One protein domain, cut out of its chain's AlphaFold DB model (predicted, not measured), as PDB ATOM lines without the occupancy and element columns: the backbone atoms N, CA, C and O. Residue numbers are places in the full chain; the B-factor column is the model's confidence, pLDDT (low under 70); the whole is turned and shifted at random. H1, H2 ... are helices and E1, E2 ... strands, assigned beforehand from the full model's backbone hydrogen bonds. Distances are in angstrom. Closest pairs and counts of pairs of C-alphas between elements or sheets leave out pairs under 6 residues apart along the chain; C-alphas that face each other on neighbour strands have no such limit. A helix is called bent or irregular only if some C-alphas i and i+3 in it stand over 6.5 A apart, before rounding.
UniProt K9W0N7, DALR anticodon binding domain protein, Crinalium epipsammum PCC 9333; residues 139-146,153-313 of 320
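AT A GLANCE: This is residues 139 to 146 and 153 to 313 of the 320 residues of the protein "DALR anticodon binding domain protein" of Crinalium epipsammum PCC 9333 (UniProt K9W0N7). Four long helices, H1, H3, H4 and H5, make an up-and-down bundle, each running against the one before it in the chain, with H1 slanting across H4 and H5. The small hairpin E1 and E2 packs on H1 and H5, short H2 touches H3, and residues 216 to 221 stick out. The printed part, 169 residues, has five named helices and two named strands in the order H1, E1, E2, H2, H3, H4, H5; the sheet E1 - E2 is antiparallel and the class mostly helix. It is compact, with a radius of gyration of the C-alphas of 16.6 A and spans of 49 by 41 by 27 A.

HOW THE PARTS SIT: Look first at H1, residues 153 to 177, which touches H5, residues 287 to 311, opposite ways at a steep tilt of 36 degrees, only just past shallow; the closest C-alphas, His 165 and Gln 301, are 5.5 A apart. With residues 157 to 164 alone H1 touches H4, residues 252 to 276. In the hairpin of E1, residues 182 to 185, and E2, residues 192 to 196, find N 184 and O 193 within hydrogen-bond range at 2.9 A. H3, residues 221 to 249, touches H4 at a shallow tilt of 17 degrees, opposite ways, closest at C-alphas 229 and 273, 5.0 A. H2, residues 207 to 211, touches H3, closest at C-alphas 211 and 227, 4.9 A. Every O i to N i+4 pair is within range in H2, H4 and H5; H1 has 20 of 21, H3 22 of 25.

IN THESE COORDINATES: Find C-alpha 153 at (181.608, 167.362, 168.947); H1 runs 37.2 A from there. H3 spans 42.4 A and is irregular, C-alphas 245 and 248 being 7.5 A apart. H4 spans 35.7 A; H5 spans 34.8 A, ending at (164.530, 169.667, 169.258).

THE WHOLE: Residues 147 to 152 are cut out, leaving 18.0 A between C-alphas 146 and 153. Look for pLDDT under 70 in 40 residues, among them 139 to 146 and 208 to 225.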
ATOM      1  N   PHE A 139     153.658 172.312 165.792       50.56
ATOM      2  CA  PHE A 139     154.972 171.721 166.043       50.56
ATOM      3  C   PHE A 139     155.335 171.619 167.535       50.56
ATOM      4  O   PHE A 139     156.139 170.759 167.912       50.56
ATOM      5  N   HIS A 140     154.692 172.408 168.404       48.44
ATOM      6  CA  HIS A 140     154.905 172.354 169.857       48.44
ATOM      7  C   HIS A 140     154.404 171.060 170.529       48.44
ATOM      8  O   HIS A 140     154.775 170.783 171.671       48.44
ATOM      9  N   HIS A 141     153.615 170.229 169.837       48.00
ATOM     10  CA  HIS A 141     153.162 168.924 170.346       48.00
ATOM     11  C   HIS A 141     154.263 167.850 170.386       48.00
ATOM     12  O   HIS A 141     154.055 166.770 170.932       48.00
ATOM     13  N   PHE A 142     155.450 168.135 169.851       52.53
ATOM     14  CA  PHE A 142     156.565 167.191 169.777       52.53
ATOM     15  C   PHE A 142     157.667 167.503 170.801       52.53
ATOM     16  O   PHE A 142     158.854 167.530 170.466       52.53
ATOM     17  N   LYS A 143     157.292 167.761 172.058       49.53
ATOM     18  CA  LYS A 143     158.265 167.894 173.150       49.53
ATOM     19  C   LYS A 143     158.883 166.529 173.455       49.53
ATOM     20  O   LYS A 143     158.216 165.646 173.986       49.53
ATOM     21  N   ILE A 144     160.160 166.367 173.125       53.09
ATOM     22  CA  ILE A 144     160.977 165.231 173.568       53.09
ATOM     23  C   ILE A 144     161.667 165.641 174.882       53.09
ATOM     24  O   ILE A 144     162.047 166.806 175.014       53.09
ATOM     25  N   PRO A 145     161.836 164.733 175.865       46.78
ATOM     26  CA  PRO A 145     162.558 165.040 177.097       46.78
ATOM     27  C   PRO A 145     163.981 165.525 176.803       46.78
ATOM     28  O   PRO A 145     164.684 164.915 175.996       46.78
ATOM     29  N   GLU A 146     164.396 166.600 177.477       46.47
ATOM     30  CA  GLU A 146     165.728 167.204 177.372       46.47
ATOM     31  C   GLU A 146     166.834 166.140 177.397       46.47
ATOM     32  O   GLU A 146     167.080 165.484 178.415       46.47
ATOM     33  N   LYS A 153     181.715 167.681 170.391       52.00
ATOM     34  CA  LYS A 153     181.608 167.362 168.947       52.00
ATOM     35  C   LYS A 153     180.333 167.922 168.309       52.00
ATOM     36  O   LYS A 153     180.318 168.184 167.113       52.00
ATOM     37  N   ARG A 154     179.281 168.136 169.105       59.44
ATOM     38  CA  ARG A 154     178.027 168.727 168.635       59.44
ATOM     39  C   ARG A 154     178.122 170.254 168.499       59.44
ATOM     40  O   ARG A 154     177.343 170.812 167.744       59.44
ATOM     41  N   SER A 155     179.108 170.922 169.117       64.56
ATOM     42  CA  SER A 155     179.263 172.389 169.030       64.56
ATOM     43  C   SER A 155     179.497 172.884 167.597       64.56
ATOM     44  O   SER A 155     178.810 173.798 167.151       64.56
ATOM     45  N   PHE A 156     180.388 172.231 166.840       72.31
ATOM     46  CA  PHE A 156     180.643 172.582 165.438       72.31
ATOM     47  C   PHE A 156     179.428 172.286 164.549       72.31
ATOM     48  O   PHE A 156     179.056 173.103 163.712       72.31
ATOM     49  N   SER A 157     178.765 171.147 164.771       83.69
ATOM     50  CA  SER A 157     177.542 170.797 164.043       83.69
ATOM     51  C   SER A 157     176.420 171.802 164.291       83.69
ATOM     52  O   SER A 157     175.736 172.189 163.353       83.69
ATOM     53  N   PHE A 158     176.242 172.266 165.529       89.19
ATOM     54  CA  PHE A 158     175.237 173.280 165.827       89.19
ATOM     55  C   PHE A 158     175.585 174.628 165.228       89.19
ATOM     56  O   PHE A 158     174.697 175.253 164.662       89.19
ATOM     57  N   PHE A 159     176.856 175.034 165.260       92.00
ATOM     58  CA  PHE A 159     177.281 176.255 164.587       92.00
ATOM     59  C   PHE A 159     176.972 176.207 163.085       92.00
ATOM     60  O   PHE A 159     176.418 177.160 162.549       92.00
ATOM     61  N   GLN A 160     177.242 175.082 162.412       94.06
ATOM     62  CA  GLN A 160     176.885 174.901 161.003       94.06
ATOM     63  C   GLN A 160     175.372 175.022 160.772       94.06
ATOM     64  O   GLN A 160     174.952 175.722 159.855       94.06
ATOM     65  N   ILE A 161     174.552 174.380 161.608       95.19
ATOM     66  CA  ILE A 161     173.086 174.449 161.500       95.19
ATOM     67  C   ILE A 161     172.597 175.891 161.723       95.19
ATOM     68  O   ILE A 161     171.767 176.386 160.959       95.19
ATOM     69  N   GLN A 162     173.131 176.591 162.728       94.88
ATOM     70  CA  GLN A 162     172.806 177.992 163.004       94.88
ATOM     71  C   GLN A 162     173.235 178.909 161.854       94.88
ATOM     72  O   GLN A 162     172.458 179.763 161.436       94.88
ATOM     73  N   TYR A 163     174.438 178.711 161.307       96.44
ATOM     74  CA  TYR A 163     174.938 179.454 160.151       96.44
ATOM     75  C   TYR A 163     174.026 179.259 158.941       96.44
ATOM     76  O   TYR A 163     173.610 180.235 158.318       96.44
ATOM     77  N   THR A 164     173.649 178.015 158.633       96.81
ATOM     78  CA  THR A 164     172.738 177.744 157.521       96.81
ATOM     79  C   THR A 164     171.364 178.373 157.753       96.81
ATOM     80  O   THR A 164     170.798 178.944 156.820       96.81
ATOM     81  N   HIS A 165     170.841 178.350 158.982       95.81
ATOM     82  CA  HIS A 165     169.609 179.060 159.334       95.81
ATOM     83  C   HIS A 165     169.722 180.578 159.095       95.81
ATOM     84  O   HIS A 165     168.898 181.152 158.377       95.81
ATOM     85  N   ALA A 166     170.766 181.228 159.622       95.19
ATOM     86  CA  ALA A 166     171.022 182.660 159.437       95.19
ATOM     87  C   ALA A 166     171.216 183.027 157.953       95.19
ATOM     88  O   ALA A 166     170.749 184.068 157.474       95.19
ATOM     89  N   ARG A 167     171.843 182.135 157.178       95.69
ATOM     90  CA  ARG A 167     171.985 182.280 155.727       95.69
ATOM     91  C   ARG A 167     170.632 182.249 155.022       95.69
ATOM     92  O   ARG A 167     170.386 183.108 154.178       95.69
ATOM     93  N   CYS A 168     169.742 181.326 155.390       95.69
ATOM     94  CA  CYS A 168     168.378 181.296 154.856       95.69
ATOM     95  C   CYS A 168     167.626 182.593 155.179       95.69
ATOM     96  O   CYS A 168     167.024 183.187 154.289       95.69
ATOM     97  N   CYS A 169     167.728 183.074 156.421       94.25
ATOM     98  CA  CYS A 169     167.141 184.346 156.845       94.25
ATOM     99  C   CYS A 169     167.630 185.512 155.971       94.25
ATOM    100  O   CYS A 169     166.834 186.308 155.476       94.25
ATOM    101  N   SER A 170     168.938 185.572 155.723       94.38
ATOM    102  CA  SER A 170     169.562 186.601 154.885       94.38
ATOM    103  C   SER A 170     169.076 186.548 153.432       94.38
ATOM    104  O   SER A 170     168.774 187.584 152.845       94.38
ATOM    105  N   LEU A 171     168.955 185.348 152.854       94.62
ATOM    106  CA  LEU A 171     168.445 185.155 151.491       94.62
ATOM    107  C   LEU A 171     166.981 185.581 151.350       94.62
ATOM    108  O   LEU A 171     166.622 186.179 150.338       94.62
ATOM    109  N   LEU A 172     166.146 185.306 152.354       94.25
ATOM    110  CA  LEU A 172     164.742 185.723 152.357       94.25
ATOM    111  C   LEU A 172     164.611 187.245 152.457       94.25
ATOM    112  O   LEU A 172     163.873 187.833 151.671       94.25
ATOM    113  N   ARG A 173     165.378 187.892 153.348       93.44
ATOM    114  CA  ARG A 173     165.428 189.363 153.437       93.44
ATOM    115  C   ARG A 173     165.875 189.997 152.124       93.44
ATOM    116  O   ARG A 173     165.306 190.995 151.702       93.44
ATOM    117  N   LEU A 174     166.867 189.408 151.462       93.38
ATOM    118  CA  LEU A 174     167.346 189.910 150.179       93.38
ATOM    119  C   LEU A 174     166.318 189.692 149.056       93.38
ATOM    120  O   LEU A 174     166.128 190.567 148.221       93.38
ATOM    121  N   GLY A 175     165.599 188.565 149.060       93.00
ATOM    122  CA  GLY A 175     164.478 188.333 148.145       93.00
ATOM    123  C   GLY A 175     163.336 189.342 148.318       93.00
ATOM    124  O   GLY A 175     162.741 189.756 147.325       93.00
ATOM    125  N   ASP A 176     163.063 189.755 149.556       93.31
ATOM    126  CA  ASP A 176     162.093 190.806 149.888       93.31
ATOM    127  C   ASP A 176     162.549 192.186 149.391       93.31
ATOM    128  O   ASP A 176     161.815 192.874 148.683       93.31
ATOM    129  N   GLN A 177     163.811 192.545 149.647       92.62
ATOM    130  CA  GLN A 177     164.416 193.797 149.175       92.62
ATOM    131  C   GLN A 177     164.432 193.926 147.644       92.62
ATOM    132  O   GLN A 177     164.215 195.013 147.114       92.62
ATOM    133  N   GLU A 178     164.661 192.823 146.929       91.56
ATOM    134  CA  GLU A 178     164.635 192.775 145.460       91.56
ATOM    135  C   GLU A 178     163.207 192.688 144.881       91.56
ATOM    136  O   GLU A 178     163.036 192.584 143.663       91.56
ATOM    137  N   GLY A 179     162.169 192.699 145.727       91.06
ATOM    138  CA  GLY A 179     160.765 192.632 145.312       91.06
ATOM    139  C   GLY A 179     160.356 191.293 144.689       91.06
ATOM    140  O   GLY A 179     159.362 191.225 143.966       91.06
ATOM    141  N   LEU A 180     161.124 190.223 144.926       91.19
ATOM    142  CA  LEU A 180     160.782 188.879 144.453       91.19
ATOM    143  C   LEU A 180     159.675 188.256 145.293       91.19
ATOM    144  O   LEU A 180     158.805 187.572 144.760       91.19
ATOM    145  N   ILE A 181     159.745 188.457 146.601       93.25
ATOM    146  CA  ILE A 181     158.769 187.983 147.574       93.25
ATOM    147  C   ILE A 181     158.400 189.142 148.495       93.25
ATOM    148  O   ILE A 181     159.102 190.144 148.527       93.25
ATOM    149  N   GLN A 182     157.320 188.993 149.246       93.06
ATOM    150  CA  GLN A 182     157.018 189.845 150.384       93.06
ATOM    151  C   GLN A 182     157.037 188.985 151.639       93.06
ATOM    152  O   GLN A 182     156.321 187.982 151.689       93.06
ATOM    153  N   ILE A 183     157.829 189.354 152.642       91.00
ATOM    154  CA  ILE A 183     157.894 188.615 153.910       91.00
ATOM    155  C   ILE A 183     157.184 189.362 155.043       91.00
ATOM    156  O   ILE A 183     157.251 190.581 155.156       91.00
ATOM    157  N   SER A 184     156.521 188.611 155.920       86.94
ATOM    158  CA  SER A 184     155.993 189.096 157.197       86.94
ATOM    159  C   SER A 184     156.666 188.366 158.355       86.94
ATOM    160  O   SER A 184     157.101 187.220 158.215       86.94
ATOM    161  N   ARG A 185     156.726 189.041 159.505       77.12
ATOM    162  CA  ARG A 185     157.193 188.486 160.779       77.12
ATOM    163  C   ARG A 185     156.014 188.410 161.741       77.12
ATOM    164  O   ARG A 185     155.281 189.388 161.882       77.12
ATOM    165  N   GLU A 186     155.838 187.280 162.414       66.62
ATOM    166  CA  GLU A 186     154.986 187.242 163.605       66.62
ATOM    167  C   GLU A 186     155.785 187.795 164.791       66.62
ATOM    168  O   GLU A 186     156.954 187.455 164.994       66.62
ATOM    169  N   ASN A 187     155.173 188.700 165.559       49.34
ATOM    170  CA  ASN A 187     155.818 189.304 166.720       49.34
ATOM    171  C   ASN A 187     156.275 188.190 167.682       49.34
ATOM    172  O   ASN A 187     155.458 187.374 168.100       49.34
ATOM    173  N   HIS A 188     157.566 188.196 168.037       51.00
ATOM    174  CA  HIS A 188     158.267 187.244 168.922       51.00
ATOM    175  C   HIS A 188     158.828 185.951 168.291       51.00
ATOM    176  O   HIS A 188     159.449 185.167 169.013       51.00
ATOM    177  N   GLN A 189     158.719 185.752 166.973       57.72
ATOM    178  CA  GLN A 189     159.317 184.607 166.262       57.72
ATOM    179  C   GLN A 189     160.430 185.052 165.301       57.72
ATOM    180  O   GLN A 189     160.381 186.159 164.765       57.72
ATOM    181  N   CYS A 190     161.427 184.189 165.061       57.31
ATOM    182  CA  CYS A 190     162.465 184.414 164.040       57.31
ATOM    183  C   CYS A 190     162.112 183.717 162.716       57.31
ATOM    184  O   CYS A 190     162.995 183.443 161.903       57.31
ATOM    185  N   LYS A 191     160.818 183.460 162.499       68.50
ATOM    186  CA  LYS A 191     160.290 182.824 161.300       68.50
ATOM    187  C   LYS A 191     159.817 183.863 160.297       68.50
ATOM    188  O   LYS A 191     159.064 184.784 160.626       68.50
ATOM    189  N   PHE A 192     160.233 183.681 159.049       78.75
ATOM    190  CA  PHE A 192     159.758 184.484 157.930       78.75
ATOM    191  C   PHE A 192     158.607 183.774 157.224       78.75
ATOM    192  O   PHE A 192     158.745 182.637 156.774       78.75
ATOM    193  N   TYR A 193     157.487 184.474 157.067       83.25
ATOM    194  CA  TYR A 193     156.351 183.991 156.290       83.25
ATOM    195  C   TYR A 193     156.303 184.722 154.957       83.25
ATOM    196  O   TYR A 193     156.249 185.950 154.934       83.25
ATOM    197  N   ILE A 194     156.296 183.980 153.849       86.62
ATOM    198  CA  ILE A 194     156.093 184.583 152.531       86.62
ATOM    199  C   ILE A 194     154.605 184.919 152.376       86.62
ATOM    200  O   ILE A 194     153.755 184.026 152.350       86.62
ATOM    201  N   VAL A 195     154.303 186.212 152.301       87.56
ATOM    202  CA  VAL A 195     152.961 186.767 152.085       87.56
ATOM    203  C   VAL A 195     152.626 186.787 150.601       87.56
ATOM    204  O   VAL A 195     151.527 186.393 150.233       87.56
ATOM    205  N   GLU A 196     153.582 187.187 149.763       88.25
ATOM    206  CA  GLU A 196     153.460 187.175 148.305       88.25
ATOM    207  C   GLU A 196     154.738 186.605 147.666       88.25
ATOM    208  O   GLU A 196     155.836 186.896 148.143       88.25
ATOM    209  N   PRO A 197     154.642 185.800 146.593       88.62
ATOM    210  CA  PRO A 197     153.409 185.344 145.958       88.62
ATOM    211  C   PRO A 197     152.697 184.258 146.783       88.62
ATOM    212  O   PRO A 197     153.344 183.359 147.330       88.62
ATOM    213  N   LYS A 198     151.361 184.300 146.827       86.56
ATOM    214  CA  LYS A 198     150.535 183.259 147.462       86.56
ATOM    215  C   LYS A 198     149.505 182.676 146.480       86.56
ATOM    216  O   LYS A 198     148.525 183.348 146.167       86.56
ATOM    217  N   PRO A 199     149.654 181.417 146.018       88.00
ATOM    218  CA  PRO A 199     150.714 180.455 146.341       88.00
ATOM    219  C   PRO A 199     152.040 180.758 145.626       88.00
ATOM    220  O   PRO A 199     152.074 181.449 144.607       88.00
ATOM    221  N   ILE A 200     153.132 180.159 146.113       90.56
ATOM    222  CA  ILE A 200     154.424 180.191 145.419       90.56
ATOM    223  C   ILE A 200     154.274 179.489 144.054       90.56
ATOM    224  O   ILE A 200     153.643 178.428 143.977       90.56
ATOM    225  N   PRO A 201     154.850 180.022 142.959       90.06
ATOM    226  CA  PRO A 201     154.690 179.465 141.612       90.06
ATOM    227  C   PRO A 201     155.553 178.210 141.378       90.06
ATOM    228  O   PRO A 201     156.373 178.162 140.460       90.06
ATOM    229  N   TRP A 202     155.365 177.159 142.181       88.81
ATOM    230  CA  TRP A 202     156.131 175.906 142.126       88.81
ATOM    231  C   TRP A 202     156.096 175.218 140.752       88.81
ATOM    232  O   TRP A 202     157.120 174.743 140.260       88.81
ATOM    233  N   LEU A 203     154.916 175.162 140.123       82.88
ATOM    234  CA  LEU A 203     154.704 174.477 138.842       82.88
ATOM    235  C   LEU A 203     154.904 175.414 137.644       82.88
ATOM    236  O   LEU A 203     155.591 175.053 136.691       82.88
ATOM    237  N   ASN A 204     154.360 176.633 137.720       71.38
ATOM    238  CA  ASN A 204     154.364 177.599 136.611       71.38
ATOM    239  C   ASN A 204     155.772 178.098 136.258       71.38
ATOM    240  O   ASN A 204     156.062 178.378 135.099       71.38
ATOM    241  N   SER A 205     156.685 178.116 137.229       59.28
ATOM    242  CA  SER A 205     158.103 178.431 137.012       59.28
ATOM    243  C   SER A 205     158.866 177.357 136.213       59.28
ATOM    244  O   SER A 205     160.047 177.525 135.871       59.28
ATOM    245  N   GLY A 206     158.225 176.209 135.962       64.06
ATOM    246  CA  GLY A 206     158.883 174.989 135.525       64.06
ATOM    247  C   GLY A 206     159.875 174.464 136.560       64.06
ATOM    248  O   GLY A 206     160.684 173.622 136.208       64.06
ATOM    249  N   PHE A 207     159.870 174.961 137.804       70.25
ATOM    250  CA  PHE A 207     160.822 174.562 138.837       70.25
ATOM    251  C   PHE A 207     160.720 173.063 139.108       70.25
ATOM    252  O   PHE A 207     161.659 172.334 138.816       70.25
ATOM    253  N   ILE A 208     159.552 172.578 139.537       68.25
ATOM    254  CA  ILE A 208     159.363 171.146 139.810       68.25
ATOM    255  C   ILE A 208     159.536 170.312 138.531       68.25
ATOM    256  O   ILE A 208     160.200 169.284 138.550       68.25
ATOM    257  N   ALA A 209     159.020 170.780 137.390       63.88
ATOM    258  CA  ALA A 209     159.185 170.080 136.116       63.88
ATOM    259  C   ALA A 209     160.651 169.985 135.655       63.88
ATOM    260  O   ALA A 209     160.999 169.038 134.966       63.88
ATOM    261  N   LYS A 210     161.514 170.938 136.023       66.69
ATOM    262  CA  LYS A 210     162.952 170.888 135.728       66.69
ATOM    263  C   LYS A 210     163.749 170.119 136.786       66.69
ATOM    264  O   LYS A 210     164.802 169.593 136.460       66.69
ATOM    265  N   VAL A 211     163.262 170.067 138.028       60.28
ATOM    266  CA  VAL A 211     163.871 169.301 139.129       60.28
ATOM    267  C   VAL A 211     163.612 167.797 138.982       60.28
ATOM    268  O   VAL A 211     164.514 167.015 139.239       60.28
ATOM    269  N   PHE A 212     162.412 167.403 138.539       59.66
ATOM    270  CA  PHE A 212     161.971 166.000 138.420       59.66
ATOM    271  C   PHE A 212     161.726 165.543 136.970       59.66
ATOM    272  O   PHE A 212     161.239 164.442 136.725       59.66
ATOM    273  N   GLY A 213     161.958 166.411 135.984       54.69
ATOM    274  CA  GLY A 213     161.819 166.052 134.572       54.69
ATOM    275  C   GLY A 213     163.079 165.385 134.042       54.69
ATOM    276  O   GLY A 213     164.181 165.714 134.477       54.69
ATOM    277  N   ASN A 214     162.917 164.505 133.049       45.38
ATOM    278  CA  ASN A 214     164.044 163.927 132.324       45.38
ATOM    279  C   ASN A 214     164.967 165.055 131.847       45.38
ATOM    280  O   ASN A 214     164.495 165.946 131.123       45.38
ATOM    281  N   PRO A 215     166.266 165.037 132.193       47.06
ATOM    282  CA  PRO A 215     167.199 165.951 131.576       47.06
ATOM    283  C   PRO A 215     167.173 165.652 130.079       47.06
ATOM    284  O   PRO A 215     167.594 164.588 129.630       47.06
ATOM    285  N   THR A 216     166.631 166.570 129.277       45.88
ATOM    286  CA  THR A 216     166.811 166.471 127.828       45.88
ATOM    287  C   THR A 216     168.318 166.354 127.567       45.88
ATOM    288  O   THR A 216     169.063 167.130 128.178       45.88
ATOM    289  N   PRO A 217     168.783 165.454 126.675       46.47
ATOM    290  CA  PRO A 217     170.212 165.179 126.445       46.47
ATOM    291  C   PRO A 217     171.070 166.398 126.058       46.47
ATOM    292  O   PRO A 217     172.281 166.293 125.912       46.47
ATOM    293  N   THR A 218     170.446 167.557 125.862       48.25
ATOM    294  CA  THR A 218     171.043 168.821 125.439       48.25
ATOM    295  C   THR A 218     171.117 169.877 126.547       48.25
ATOM    296  O   THR A 218     171.475 171.022 126.264       48.25
ATOM    297  N   LEU A 219     170.787 169.555 127.808       50.53
ATOM    298  CA  LEU A 219     170.912 170.531 128.895       50.53
ATOM    299  C   LEU A 219     172.394 170.826 129.199       50.53
ATOM    300  O   LEU A 219     173.161 169.902 129.465       50.53
ATOM    301  N   PRO A 220     172.810 172.107 129.219       52.97
ATOM    302  CA  PRO A 220     174.157 172.486 129.632       52.97
ATOM    303  C   PRO A 220     174.464 171.968 131.043       52.97
ATOM    304  O   PRO A 220     173.629 172.110 131.938       52.97
ATOM    305  N   VAL A 221     175.676 171.448 131.268       53.00
ATOM    306  CA  VAL A 221     176.144 170.862 132.546       53.00
ATOM    307  C   VAL A 221     175.837 171.753 133.762       53.00
ATOM    308  O   VAL A 221     175.408 171.263 134.804       53.00
ATOM    309  N   SER A 222     175.970 173.077 133.621       52.19
ATOM    310  CA  SER A 222     175.662 174.039 134.689       52.19
ATOM    311  C   SER A 222     174.187 174.051 135.100       52.19
ATOM    312  O   SER A 222     173.890 174.264 136.269       52.19
ATOM    313  N   ARG A 223     173.256 173.789 134.171       54.78
ATOM    314  CA  ARG A 223     171.828 173.663 134.499       54.78
ATOM    315  C   ARG A 223     171.539 172.346 135.218       54.78
ATOM    316  O   ARG A 223     170.738 172.355 136.139       54.78
ATOM    317  N   GLY A 224     172.236 171.261 134.872       60.97
ATOM    318  CA  GLY A 224     172.119 169.980 135.580       60.97
ATOM    319  C   GLY A 224     172.444 170.099 137.073       60.97
ATOM    320  O   GLY A 224     171.673 169.641 137.909       60.97
ATOM    321  N   MET A 225     173.524 170.809 137.420       61.88
ATOM    322  CA  MET A 225     173.916 171.018 138.821       61.88
ATOM    323  C   MET A 225     172.879 171.798 139.645       61.88
ATOM    324  O   MET A 225     172.659 171.456 140.805       61.88
ATOM    325  N   GLU A 226     172.234 172.815 139.061       73.62
ATOM    326  CA  GLU A 226     171.158 173.573 139.726       73.62
ATOM    327  C   GLU A 226     169.943 172.681 140.049       73.62
ATOM    328  O   GLU A 226     169.281 172.868 141.073       73.62
ATOM    329  N   PHE A 227     169.636 171.711 139.184       73.62
ATOM    330  CA  PHE A 227     168.504 170.805 139.380       73.62
ATOM    331  C   PHE A 227     168.810 169.726 140.413       73.62
ATOM    332  O   PHE A 227     168.019 169.545 141.338       73.62
ATOM    333  N   CYS A 228     169.979 169.086 140.328       78.06
ATOM    334  CA  CYS A 228     170.387 168.067 141.294       78.06
ATOM    335  C   CYS A 228     170.455 168.622 142.723       78.06
ATOM    336  O   CYS A 228     170.027 167.953 143.658       78.06
ATOM    337  N   SER A 229     170.943 169.855 142.920       84.69
ATOM    338  CA  SER A 229     170.996 170.455 144.260       84.69
ATOM    339  C   SER A 229     169.612 170.817 144.806       84.69
ATOM    340  O   SER A 229     169.365 170.640 145.997       84.69
ATOM    341  N   SER A 230     168.694 171.264 143.943       87.81
ATOM    342  CA  SER A 230     167.295 171.526 144.307       87.81
ATOM    343  C   SER A 230     166.562 170.241 144.700       87.81
ATOM    344  O   SER A 230     165.867 170.217 145.714       87.81
ATOM    345  N   LEU A 231     166.745 169.166 143.921       86.00
ATOM    346  CA  LEU A 231     166.184 167.850 144.219       86.00
ATOM    347  C   LEU A 231     166.718 167.326 145.548       86.00
ATOM    348  O   LEU A 231     165.941 166.974 146.431       86.00
ATOM    349  N   HIS A 232     168.040 167.339 145.705       89.88
ATOM    350  CA  HIS A 232     168.690 166.854 146.908       89.88
ATOM    351  C   HIS A 232     168.223 167.613 148.158       89.88
ATOM    352  O   HIS A 232     168.000 167.006 149.202       89.88
ATOM    353  N   LEU A 233     167.999 168.929 148.059       93.88
ATOM    354  CA  LEU A 233     167.421 169.707 149.154       93.88
ATOM    355  C   LEU A 233     165.997 169.238 149.500       93.88
ATOM    356  O   LEU A 233     165.700 169.021 150.674       93.88
ATOM    357  N   ILE A 234     165.133 169.023 148.502       92.81
ATOM    358  CA  ILE A 234     163.776 168.484 148.713       92.81
ATOM    359  C   ILE A 234     163.833 167.095 149.357       92.81
ATOM    360  O   ILE A 234     163.070 166.811 150.281       92.81
ATOM    361  N   GLU A 235     164.755 166.241 148.921       91.44
ATOM    362  CA  GLU A 235     164.984 164.940 149.539       91.44
ATOM    363  C   GLU A 235     165.371 165.080 151.019       91.44
ATOM    364  O   GLU A 235     164.780 164.413 151.869       91.44
ATOM    365  N   GLN A 236     166.320 165.951 151.371       94.69
ATOM    366  CA  GLN A 236     166.702 166.123 152.777       94.69
ATOM    367  C   GLN A 236     165.544 166.661 153.634       94.69
ATOM    368  O   GLN A 236     165.387 166.242 154.782       94.69
ATOM    369  N   LEU A 237     164.693 167.532 153.076       94.12
ATOM    370  CA  LEU A 237     163.472 167.994 153.747       94.12
ATOM    371  C   LEU A 237     162.503 166.833 154.021       94.12
ATOM    372  O   LEU A 237     161.994 166.711 155.136       94.12
ATOM    373  N   LEU A 238     162.266 165.973 153.024       92.38
ATOM    374  CA  LEU A 238     161.399 164.799 153.159       92.38
ATOM    375  C   LEU A 238     161.928 163.821 154.213       92.38
ATOM    376  O   LEU A 238     161.168 163.415 155.087       92.38
ATOM    377  N   ASP A 239     163.223 163.490 154.175       92.44
ATOM    378  CA  ASP A 239     163.832 162.564 155.138       92.44
ATOM    379  C   ASP A 239     163.726 163.076 156.571       92.44
ATOM    380  O   ASP A 239     163.378 162.321 157.482       92.44
ATOM    381  N   LEU A 240     164.020 164.362 156.783       92.06
ATOM    382  CA  LEU A 240     163.972 164.953 158.114       92.06
ATOM    383  C   LEU A 240     162.541 164.993 158.655       92.06
ATOM    384  O   LEU A 240     162.323 164.637 159.813       92.06
ATOM    385  N   LEU A 241     161.559 165.376 157.834       89.88
ATOM    386  CA  LEU A 241     160.152 165.384 158.242       89.88
ATOM    387  C   LEU A 241     159.624 163.968 158.500       89.88
ATOM    388  O   LEU A 241     158.919 163.749 159.488       89.88
ATOM    389  N   ASP A 242     160.007 162.992 157.679       89.44
ATOM    390  CA  ASP A 242     159.649 161.591 157.883       89.44
ATOM    391  C   ASP A 242     160.262 161.026 159.177       89.44
ATOM    392  O   ASP A 242     159.558 160.372 159.955       89.44
ATOM    393  N   GLU A 243     161.535 161.305 159.472       88.25
ATOM    394  CA  GLU A 243     162.154 160.890 160.739       88.25
ATOM    395  C   GLU A 243     161.509 161.614 161.927       88.25
ATOM    396  O   GLU A 243     161.176 160.966 162.916       88.25
ATOM    397  N   LEU A 244     161.234 162.921 161.831       85.75
ATOM    398  CA  LEU A 244     160.526 163.677 162.875       85.75
ATOM    399  C   LEU A 244     159.162 163.071 163.194       85.75
ATOM    400  O   LEU A 244     158.793 162.942 164.359       85.75
ATOM    401  N   SER A 245     158.430 162.671 162.158       82.00
ATOM    402  CA  SER A 245     157.097 162.096 162.295       82.00
ATOM    403  C   SER A 245     157.088 160.711 162.947       82.00
ATOM    404  O   SER A 245     156.089 160.310 163.542       82.00
ATOM    405  N   THR A 246     158.213 159.997 162.867       79.62
ATOM    406  CA  THR A 246     158.378 158.638 163.397       79.62
ATOM    407  C   THR A 246     159.313 158.572 164.606       79.62
ATOM    408  O   THR A 246     159.506 157.500 165.175       79.62
ATOM    409  N   ALA A 247     159.835 159.714 165.064       79.81
ATOM    410  CA  ALA A 247     160.786 159.811 166.168       79.81
ATOM    411  C   ALA A 247     160.243 159.232 167.484       79.81
ATOM    412  O   ALA A 247     160.999 158.632 168.245       79.81
ATOM    413  N   ASN A 248     158.933 159.355 167.725       76.00
ATOM    414  CA  ASN A 248     158.279 158.826 168.926       76.00
ATOM    415  C   ASN A 248     158.181 157.288 168.941       76.00
ATOM    416  O   ASN A 248     157.887 156.714 169.983       76.00
ATOM    417  N   LEU A 249     158.427 156.623 167.806       75.06
ATOM    418  CA  LEU A 249     158.356 155.162 167.666       75.06
ATOM    419  C   LEU A 249     159.677 154.466 168.035       75.06
ATOM    420  O   LEU A 249     159.772 153.242 168.008       75.06
ATOM    421  N   ILE A 250     160.733 155.230 168.324       77.38
ATOM    422  CA  ILE A 250     162.066 154.707 168.641       77.38
ATOM    423  C   ILE A 250     162.604 155.333 169.935       77.38
ATOM    424  O   ILE A 250     162.138 156.391 170.354       77.38
ATOM    425  N   PRO A 251     163.619 154.724 170.582       79.12
ATOM    426  CA  PRO A 251     164.190 155.273 171.809       79.12
ATOM    427  C   PRO A 251     164.675 156.731 171.636       79.12
ATOM    428  O   PRO A 251     165.396 157.004 170.667       79.12
ATOM    429  N   PRO A 252     164.386 157.649 172.586       76.62
ATOM    430  CA  PRO A 252     164.639 159.091 172.435       76.62
ATOM    431  C   PRO A 252     166.081 159.465 172.069       76.62
ATOM    432  O   PRO A 252     166.323 160.353 171.252       76.62
ATOM    433  N   GLN A 253     167.067 158.757 172.627       77.75
ATOM    434  CA  GLN A 253     168.485 159.001 172.335       77.75
ATOM    435  C   GLN A 253     168.832 158.678 170.873       77.75
ATOM    436  O   GLN A 253     169.556 159.427 170.212       77.75
ATOM    437  N   LYS A 254     168.275 157.580 170.345       81.94
ATOM    438  CA  LYS A 254     168.470 157.148 168.957       81.94
ATOM    439  C   LYS A 254     167.767 158.097 167.987       81.94
ATOM    440  O   LYS A 254     168.370 158.455 166.977       81.94
ATOM    441  N   ALA A 255     166.554 158.543 168.323       82.62
ATOM    442  CA  ALA A 255     165.841 159.580 167.575       82.62
ATOM    443  C   ALA A 255     166.669 160.865 167.488       82.62
ATOM    444  O   ALA A 255     166.963 161.339 166.397       82.62
ATOM    445  N   THR A 256     167.139 161.374 168.630       83.00
ATOM    446  CA  THR A 256     167.925 162.616 168.698       83.00
ATOM    447  C   THR A 256     169.188 162.541 167.837       83.00
ATOM    448  O   THR A 256     169.500 163.476 167.102       83.00
ATOM    449  N   SER A 257     169.915 161.418 167.881       85.69
ATOM    450  CA  SER A 257     171.123 161.234 167.067       85.69
ATOM    451  C   SER A 257     170.832 161.205 165.564       85.69
ATOM    452  O   SER A 257     171.599 161.784 164.792       85.69
ATOM    453  N   ARG A 258     169.743 160.552 165.139       89.06
ATOM    454  CA  ARG A 258     169.338 160.501 163.727       89.06
ATOM    455  C   ARG A 258     168.852 161.852 163.227       89.06
ATOM    456  O   ARG A 258     169.293 162.289 162.171       89.06
ATOM    457  N   LEU A 259     168.025 162.528 164.020       89.88
ATOM    458  CA  LEU A 259     167.547 163.875 163.733       89.88
ATOM    459  C   LEU A 259     168.703 164.864 163.588       89.88
ATOM    460  O   LEU A 259     168.713 165.644 162.641       89.88
ATOM    461  N   LEU A 260     169.716 164.794 164.458       91.38
ATOM    462  CA  LEU A 260     170.915 165.619 164.318       91.38
ATOM    463  C   LEU A 260     171.650 165.332 163.006       91.38
ATOM    464  O   LEU A 260     171.981 166.267 162.285       91.38
ATOM    465  N   LYS A 261     171.855 164.054 162.662       92.75
ATOM    466  CA  LYS A 261     172.508 163.675 161.403       92.75
ATOM    467  C   LYS A 261     171.748 164.215 160.186       92.75
ATOM    468  O   LYS A 261     172.366 164.817 159.318       92.75
ATOM    469  N   LEU A 262     170.427 164.048 160.155       94.38
ATOM    470  CA  LEU A 262     169.581 164.544 159.066       94.38
ATOM    471  C   LEU A 262     169.542 166.076 159.008       94.38
ATOM    472  O   LEU A 262     169.543 166.641 157.923       94.38
ATOM    473  N   THR A 263     169.578 166.763 160.154       94.81
ATOM    474  CA  THR A 263     169.635 168.237 160.188       94.81
ATOM    475  C   THR A 263     170.964 168.761 159.637       94.81
ATOM    476  O   THR A 263     170.984 169.769 158.930       94.81
ATOM    477  N   ILE A 264     172.078 168.070 159.911       95.38
ATOM    478  CA  ILE A 264     173.383 168.388 159.314       95.38
ATOM    479  C   ILE A 264     173.329 168.174 157.798       95.38
ATOM    480  O   ILE A 264     173.685 169.083 157.054       95.38
ATOM    481  N   SER A 265     172.812 167.032 157.331       96.19
ATOM    482  CA  SER A 265     172.677 166.754 155.894       96.19
ATOM    483  C   SER A 265     171.767 167.760 155.181       96.19
ATOM    484  O   SER A 265     172.109 168.233 154.099       96.19
ATOM    485  N   LEU A 266     170.664 168.183 155.807       97.19
ATOM    486  CA  LEU A 266     169.829 169.278 155.306       97.19
ATOM    487  C   LEU A 266     170.612 170.594 155.219       97.19
ATOM    488  O   LEU A 266     170.500 171.323 154.233       97.19
ATOM    489  N   SER A 267     171.428 170.889 156.232       97.31
ATOM    490  CA  SER A 267     172.238 172.108 156.263       97.31
ATOM    491  C   SER A 267     173.273 172.128 155.132       97.31
ATOM    492  O   SER A 267     173.437 173.145 154.462       97.31
ATOM    493  N   GLU A 268     173.935 170.998 154.877       96.56
ATOM    494  CA  GLU A 268     174.866 170.814 153.756       96.56
ATOM    495  C   GLU A 268     174.163 170.941 152.400       96.56
ATOM    496  O   GLU A 268     174.645 171.658 151.518       96.56
ATOM    497  N   ALA A 269     172.998 170.305 152.244       96.31
ATOM    498  CA  ALA A 269     172.198 170.388 151.029       96.31
ATOM    499  C   ALA A 269     171.757 171.828 150.734       96.31
ATOM    500  O   ALA A 269     171.859 172.271 149.591       96.31
ATOM    501  N   MET A 270     171.347 172.584 151.756       96.81
ATOM    502  CA  MET A 270     170.946 173.986 151.620       96.81
ATOM    503  C   MET A 270     172.118 174.892 151.217       96.81
ATOM    504  O   MET A 270     171.966 175.737 150.335       96.81
ATOM    505  N   LEU A 271     173.306 174.701 151.800       95.62
ATOM    506  CA  LEU A 271     174.501 175.461 151.405       95.62
ATOM    507  C   LEU A 271     174.951 175.114 149.980       95.62
ATOM    508  O   LEU A 271     175.355 175.993 149.217       95.62
ATOM    509  N   ASN A 272     174.855 173.841 149.587       94.19
ATOM    510  CA  ASN A 272     175.131 173.432 148.214       94.19
ATOM    511  C   ASN A 272     174.102 174.011 147.230       94.19
ATOM    512  O   ASN A 272     174.474 174.465 146.146       94.19
ATOM    513  N   PHE A 273     172.826 174.028 147.613       93.69
ATOM    514  CA  PHE A 273     171.752 174.665 146.861       93.69
ATOM    515  C   PHE A 273     172.014 176.162 146.674       93.69
ATOM    516  O   PHE A 273     172.039 176.603 145.532       93.69
ATOM    517  N   ASP A 274     172.312 176.924 147.731       92.25
ATOM    518  CA  ASP A 274     172.627 178.363 147.637       92.25
ATOM    519  C   ASP A 274     173.839 178.633 146.729       92.25
ATOM    520  O   ASP A 274     173.808 179.495 145.851       92.25
ATOM    521  N   ARG A 275     174.902 177.833 146.869       89.88
ATOM    522  CA  ARG A 275     176.117 177.968 146.053       89.88
ATOM    523  C   ARG A 275     175.868 177.729 144.561       89.88
ATOM    524  O   ARG A 275     176.542 178.326 143.722       89.88
ATOM    525  N   THR A 276     174.968 176.808 144.225       87.50
ATOM    526  CA  THR A 276     174.745 176.365 142.839       87.50
ATOM    527  C   THR A 276     173.592 177.104 142.174       87.50
ATOM    528  O   THR A 276     173.705 177.509 141.018       87.50
ATOM    529  N   CYS A 277     172.498 177.334 142.894       80.62
ATOM    530  CA  CYS A 277     171.325 178.031 142.402       80.62
ATOM    531  C   CYS A 277     171.529 179.539 142.529       80.62
ATOM    532  O   CYS A 277     171.440 180.106 143.610       80.62
ATOM    533  N   ARG A 278     171.741 180.231 141.405       77.69
ATOM    534  CA  ARG A 278     171.829 181.702 141.357       77.69
ATOM    535  C   ARG A 278     170.458 182.352 141.591       77.69
ATOM    536  O   ARG A 278     169.879 182.896 140.651       77.69
ATOM    537  N   ILE A 279     169.933 182.293 142.818       79.62
ATOM    538  CA  ILE A 279     168.588 182.778 143.187       79.62
ATOM    539  C   ILE A 279     168.391 184.229 142.725       79.62
ATOM    540  O   ILE A 279     167.416 184.544 142.048       79.62
ATOM    541  N   LEU A 280     169.372 185.087 143.005       74.25
ATOM    542  CA  LEU A 280     169.288 186.531 142.758       74.25
ATOM    543  C   LEU A 280     169.856 186.953 141.396       74.25
ATOM    544  O   LEU A 280     169.496 187.988 140.849       74.25
ATOM    545  N   GLY A 281     170.691 186.116 140.773       71.25
ATOM    546  CA  GLY A 281     171.212 186.385 139.427       71.25
ATOM    547  C   GLY A 281     170.149 186.290 138.323       71.25
ATOM    548  O   GLY A 281     170.422 186.650 137.180       71.25
ATOM    549  N   GLN A 282     168.952 185.783 138.640       65.94
ATOM    550  CA  GLN A 282     167.874 185.512 137.684       65.94
ATOM    551  C   GLN A 282     166.623 186.387 137.901       65.94
ATOM    552  O   GLN A 282     165.635 186.188 137.198       65.94
ATOM    553  N   VAL A 283     166.674 187.389 138.793       68.88
ATOM    554  CA  VAL A 283     165.525 188.238 139.192       68.88
ATOM    555  C   VAL A 283     164.781 188.825 137.987       68.88
ATOM    556  O   VAL A 283     163.565 188.712 137.886       68.88
ATOM    557  N   LYS A 284     165.515 189.391 137.020       69.00
ATOM    558  CA  LYS A 284     164.929 190.071 135.850       69.00
ATOM    559  C   LYS A 284     164.487 189.132 134.726       69.00
ATOM    560  O   LYS A 284     163.713 189.538 133.870       69.00
ATOM    561  N   THR A 285     165.012 187.906 134.686       76.62
ATOM    562  CA  THR A 285     164.793 186.978 133.559       76.62
ATOM    563  C   THR A 285     163.814 185.860 133.897       76.62
ATOM    564  O   THR A 285     163.070 185.425 133.026       76.62
ATOM    565  N   HIS A 286     163.795 185.400 135.151       82.44
ATOM    566  CA  HIS A 286     162.969 184.281 135.605       82.44
ATOM    567  C   HIS A 286     162.464 184.506 137.047       82.44
ATOM    568  O   HIS A 286     162.797 183.723 137.942       82.44
ATOM    569  N   PRO A 287     161.638 185.541 137.298       86.62
ATOM    570  CA  PRO A 287     161.196 185.900 138.649       86.62
ATOM    571  C   PRO A 287     160.454 184.757 139.354       86.62
ATOM    572  O   PRO A 287     160.725 184.474 140.516       86.62
ATOM    573  N   GLN A 288     159.609 184.006 138.639       89.31
ATOM    574  CA  GLN A 288     158.882 182.865 139.213       89.31
ATOM    575  C   GLN A 288     159.806 181.722 139.662       89.31
ATOM    576  O   GLN A 288     159.520 181.033 140.637       89.31
ATOM    577  N   LEU A 289     160.929 181.508 138.968       86.56
ATOM    578  CA  LEU A 289     161.914 180.500 139.364       86.56
ATOM    579  C   LEU A 289     162.671 180.938 140.622       86.56
ATOM    580  O   LEU A 289     162.905 180.124 141.513       86.56
ATOM    581  N   ALA A 290     163.023 182.223 140.710       89.19
ATOM    582  CA  ALA A 290     163.621 182.793 141.911       89.19
ATOM    583  C   ALA A 290     162.652 182.718 143.107       89.19
ATOM    584  O   ALA A 290     163.055 182.285 144.183       89.19
ATOM    585  N   GLN A 291     161.366 183.015 142.894       91.75
ATOM    586  CA  GLN A 291     160.301 182.852 143.891       91.75
ATOM    587  C   GLN A 291     160.167 181.404 144.379       91.75
ATOM    588  O   GLN A 291     160.132 181.172 145.582       91.75
ATOM    589  N   ALA A 292     160.151 180.417 143.475       91.50
ATOM    590  CA  ALA A 292     160.092 179.002 143.858       91.50
ATOM    591  C   ALA A 292     161.314 178.573 144.691       91.50
ATOM    592  O   ALA A 292     161.179 177.872 145.693       91.50
ATOM    593  N   ARG A 293     162.512 179.044 144.323       91.75
ATOM    594  CA  ARG A 293     163.740 178.791 145.091       91.75
ATOM    595  C   ARG A 293     163.699 179.434 146.474       91.75
ATOM    596  O   ARG A 293     164.035 178.770 147.445       91.75
ATOM    597  N   LEU A 294     163.244 180.683 146.575       93.44
ATOM    598  CA  LEU A 294     163.030 181.356 147.860       93.44
ATOM    599  C   LEU A 294     161.969 180.644 148.708       93.44
ATOM    600  O   LEU A 294     162.129 180.547 149.920       93.44
ATOM    601  N   GLY A 295     160.950 180.054 148.081       93.06
ATOM    602  CA  GLY A 295     160.018 179.147 148.747       93.06
ATOM    603  C   GLY A 295     160.726 177.965 149.414       93.06
ATOM    604  O   GLY A 295     160.467 177.684 150.581       93.06
ATOM    605  N   LEU A 296     161.657 177.290 148.722       93.62
ATOM    606  CA  LEU A 296     162.461 176.222 149.341       93.62
ATOM    607  C   LEU A 296     163.332 176.738 150.489       93.62
ATOM    608  O   LEU A 296     163.457 176.055 151.508       93.62
ATOM    609  N   VAL A 297     163.905 177.937 150.345       95.06
ATOM    610  CA  VAL A 297     164.669 178.579 151.423       95.06
ATOM    611  C   VAL A 297     163.781 178.807 152.645       95.06
ATOM    612  O   VAL A 297     164.207 178.507 153.753       95.06
ATOM    613  N   ALA A 298     162.539 179.260 152.461       93.12
ATOM    614  CA  ALA A 298     161.597 179.491 153.555       93.12
ATOM    615  C   ALA A 298     161.162 178.194 154.258       93.12
ATOM    616  O   ALA A 298     161.153 178.144 155.491       93.12
ATOM    617  N   VAL A 299     160.880 177.119 153.505       92.19
ATOM    618  CA  VAL A 299     160.607 175.792 154.093       92.19
ATOM    619  C   VAL A 299     161.810 175.309 154.906       92.19
ATOM    620  O   VAL A 299     161.658 174.856 156.040       92.19
ATOM    621  N   THR A 300     163.017 175.454 154.352       95.12
ATOM    622  CA  THR A 300     164.259 175.049 155.021       95.12
ATOM    623  C   THR A 300     164.522 175.872 156.282       95.12
ATOM    624  O   THR A 300     164.798 175.287 157.326       95.12
ATOM    625  N   GLN A 301     164.380 177.200 156.223       93.81
ATOM    626  CA  GLN A 301     164.531 178.101 157.372       93.81
ATOM    627  C   GLN A 301     163.616 177.673 158.518       93.81
ATOM    628  O   GLN A 301     164.099 177.441 159.623       93.81
ATOM    629  N   SER A 302     162.330 177.477 158.217       89.19
ATOM    630  CA  SER A 302     161.323 177.075 159.203       89.19
ATOM    631  C   SER A 302     161.668 175.735 159.862       89.19
ATOM    632  O   SER A 302     161.546 175.578 161.076       89.19
ATOM    633  N   LEU A 303     162.123 174.756 159.073       90.31
ATOM    634  CA  LEU A 303     162.481 173.440 159.593       90.31
ATOM    635  C   LEU A 303     163.771 173.480 160.426       90.31
ATOM    636  O   LEU A 303     163.841 172.831 161.466       90.31
ATOM    637  N   LEU A 304     164.780 174.253 160.018       92.75
ATOM    638  CA  LEU A 304     166.004 174.428 160.807       92.75
ATOM    639  C   LEU A 304     165.733 175.170 162.122       92.75
ATOM    640  O   LEU A 304     166.295 174.786 163.147       92.75
ATOM    641  N   GLU A 305     164.859 176.178 162.119       89.25
ATOM    642  CA  GLU A 305     164.431 176.876 163.336       89.25
ATOM    643  C   GLU A 305     163.754 175.914 164.320       89.25
ATOM    644  O   GLU A 305     164.156 175.851 165.485       89.25
ATOM    645  N   LEU A 306     162.814 175.097 163.829       86.31
ATOM    646  CA  LEU A 306     162.164 174.028 164.592       86.31
ATOM    647  C   LEU A 306     163.192 173.066 165.207       86.31
ATOM    648  O   LEU A 306     163.114 172.717 166.386       86.31
ATOM    649  N   MET A 307     164.172 172.619 164.419       87.88
ATOM    650  CA  MET A 307     165.200 171.703 164.911       87.88
ATOM    651  C   MET A 307     166.079 172.348 165.984       87.88
ATOM    652  O   MET A 307     166.318 171.739 167.027       87.88
ATOM    653  N   LEU A 308     166.546 173.575 165.757       88.50
ATOM    654  CA  LEU A 308     167.390 174.295 166.706       88.50
ATOM    655  C   LEU A 308     166.652 174.538 168.023       88.50
ATOM    656  O   LEU A 308     167.133 174.101 169.068       88.50
ATOM    657  N   ARG A 309     165.470 175.160 167.975       85.31
ATOM    658  CA  ARG A 309     164.740 175.603 169.170       85.31
ATOM    659  C   ARG A 309     164.029 174.458 169.876       85.31
ATOM    660  O   ARG A 309     164.282 174.217 171.053       85.31
ATOM    661  N   ASP A 310     163.174 173.729 169.161       79.75
ATOM    662  CA  ASP A 310     162.264 172.760 169.782       79.75
ATOM    663  C   ASP A 310     162.873 171.364 169.946       79.75
ATOM    664  O   ASP A 310     162.384 170.581 170.763       79.75
ATOM    665  N   ARG A 311     163.896 170.998 169.159       79.88
ATOM    666  CA  ARG A 311     164.530 169.667 169.258       79.88
ATOM    667  C   ARG A 311     165.880 169.682 169.947       79.88
ATOM    668  O   ARG A 311     166.163 168.755 170.703       79.88
ATOM    669  N   PHE A 312     166.709 170.691 169.697       83.94
ATOM    670  CA  PHE A 312     168.046 170.768 170.285       83.94
ATOM    671  C   PHE A 312     168.143 171.739 171.465       83.94
ATOM    672  O   PHE A 312     169.108 171.644 172.218       83.94
ATOM    673  N   GLY A 313     167.153 172.616 171.672       82.12
ATOM    674  CA  GLY A 313     167.167 173.601 172.760       82.12
ATOM    675  C   GLY A 313     168.228 174.689 172.569       82.12
ATOM    676  O   GLY A 313     168.789 175.188 173.540       82.12
TER     677      GLY A 313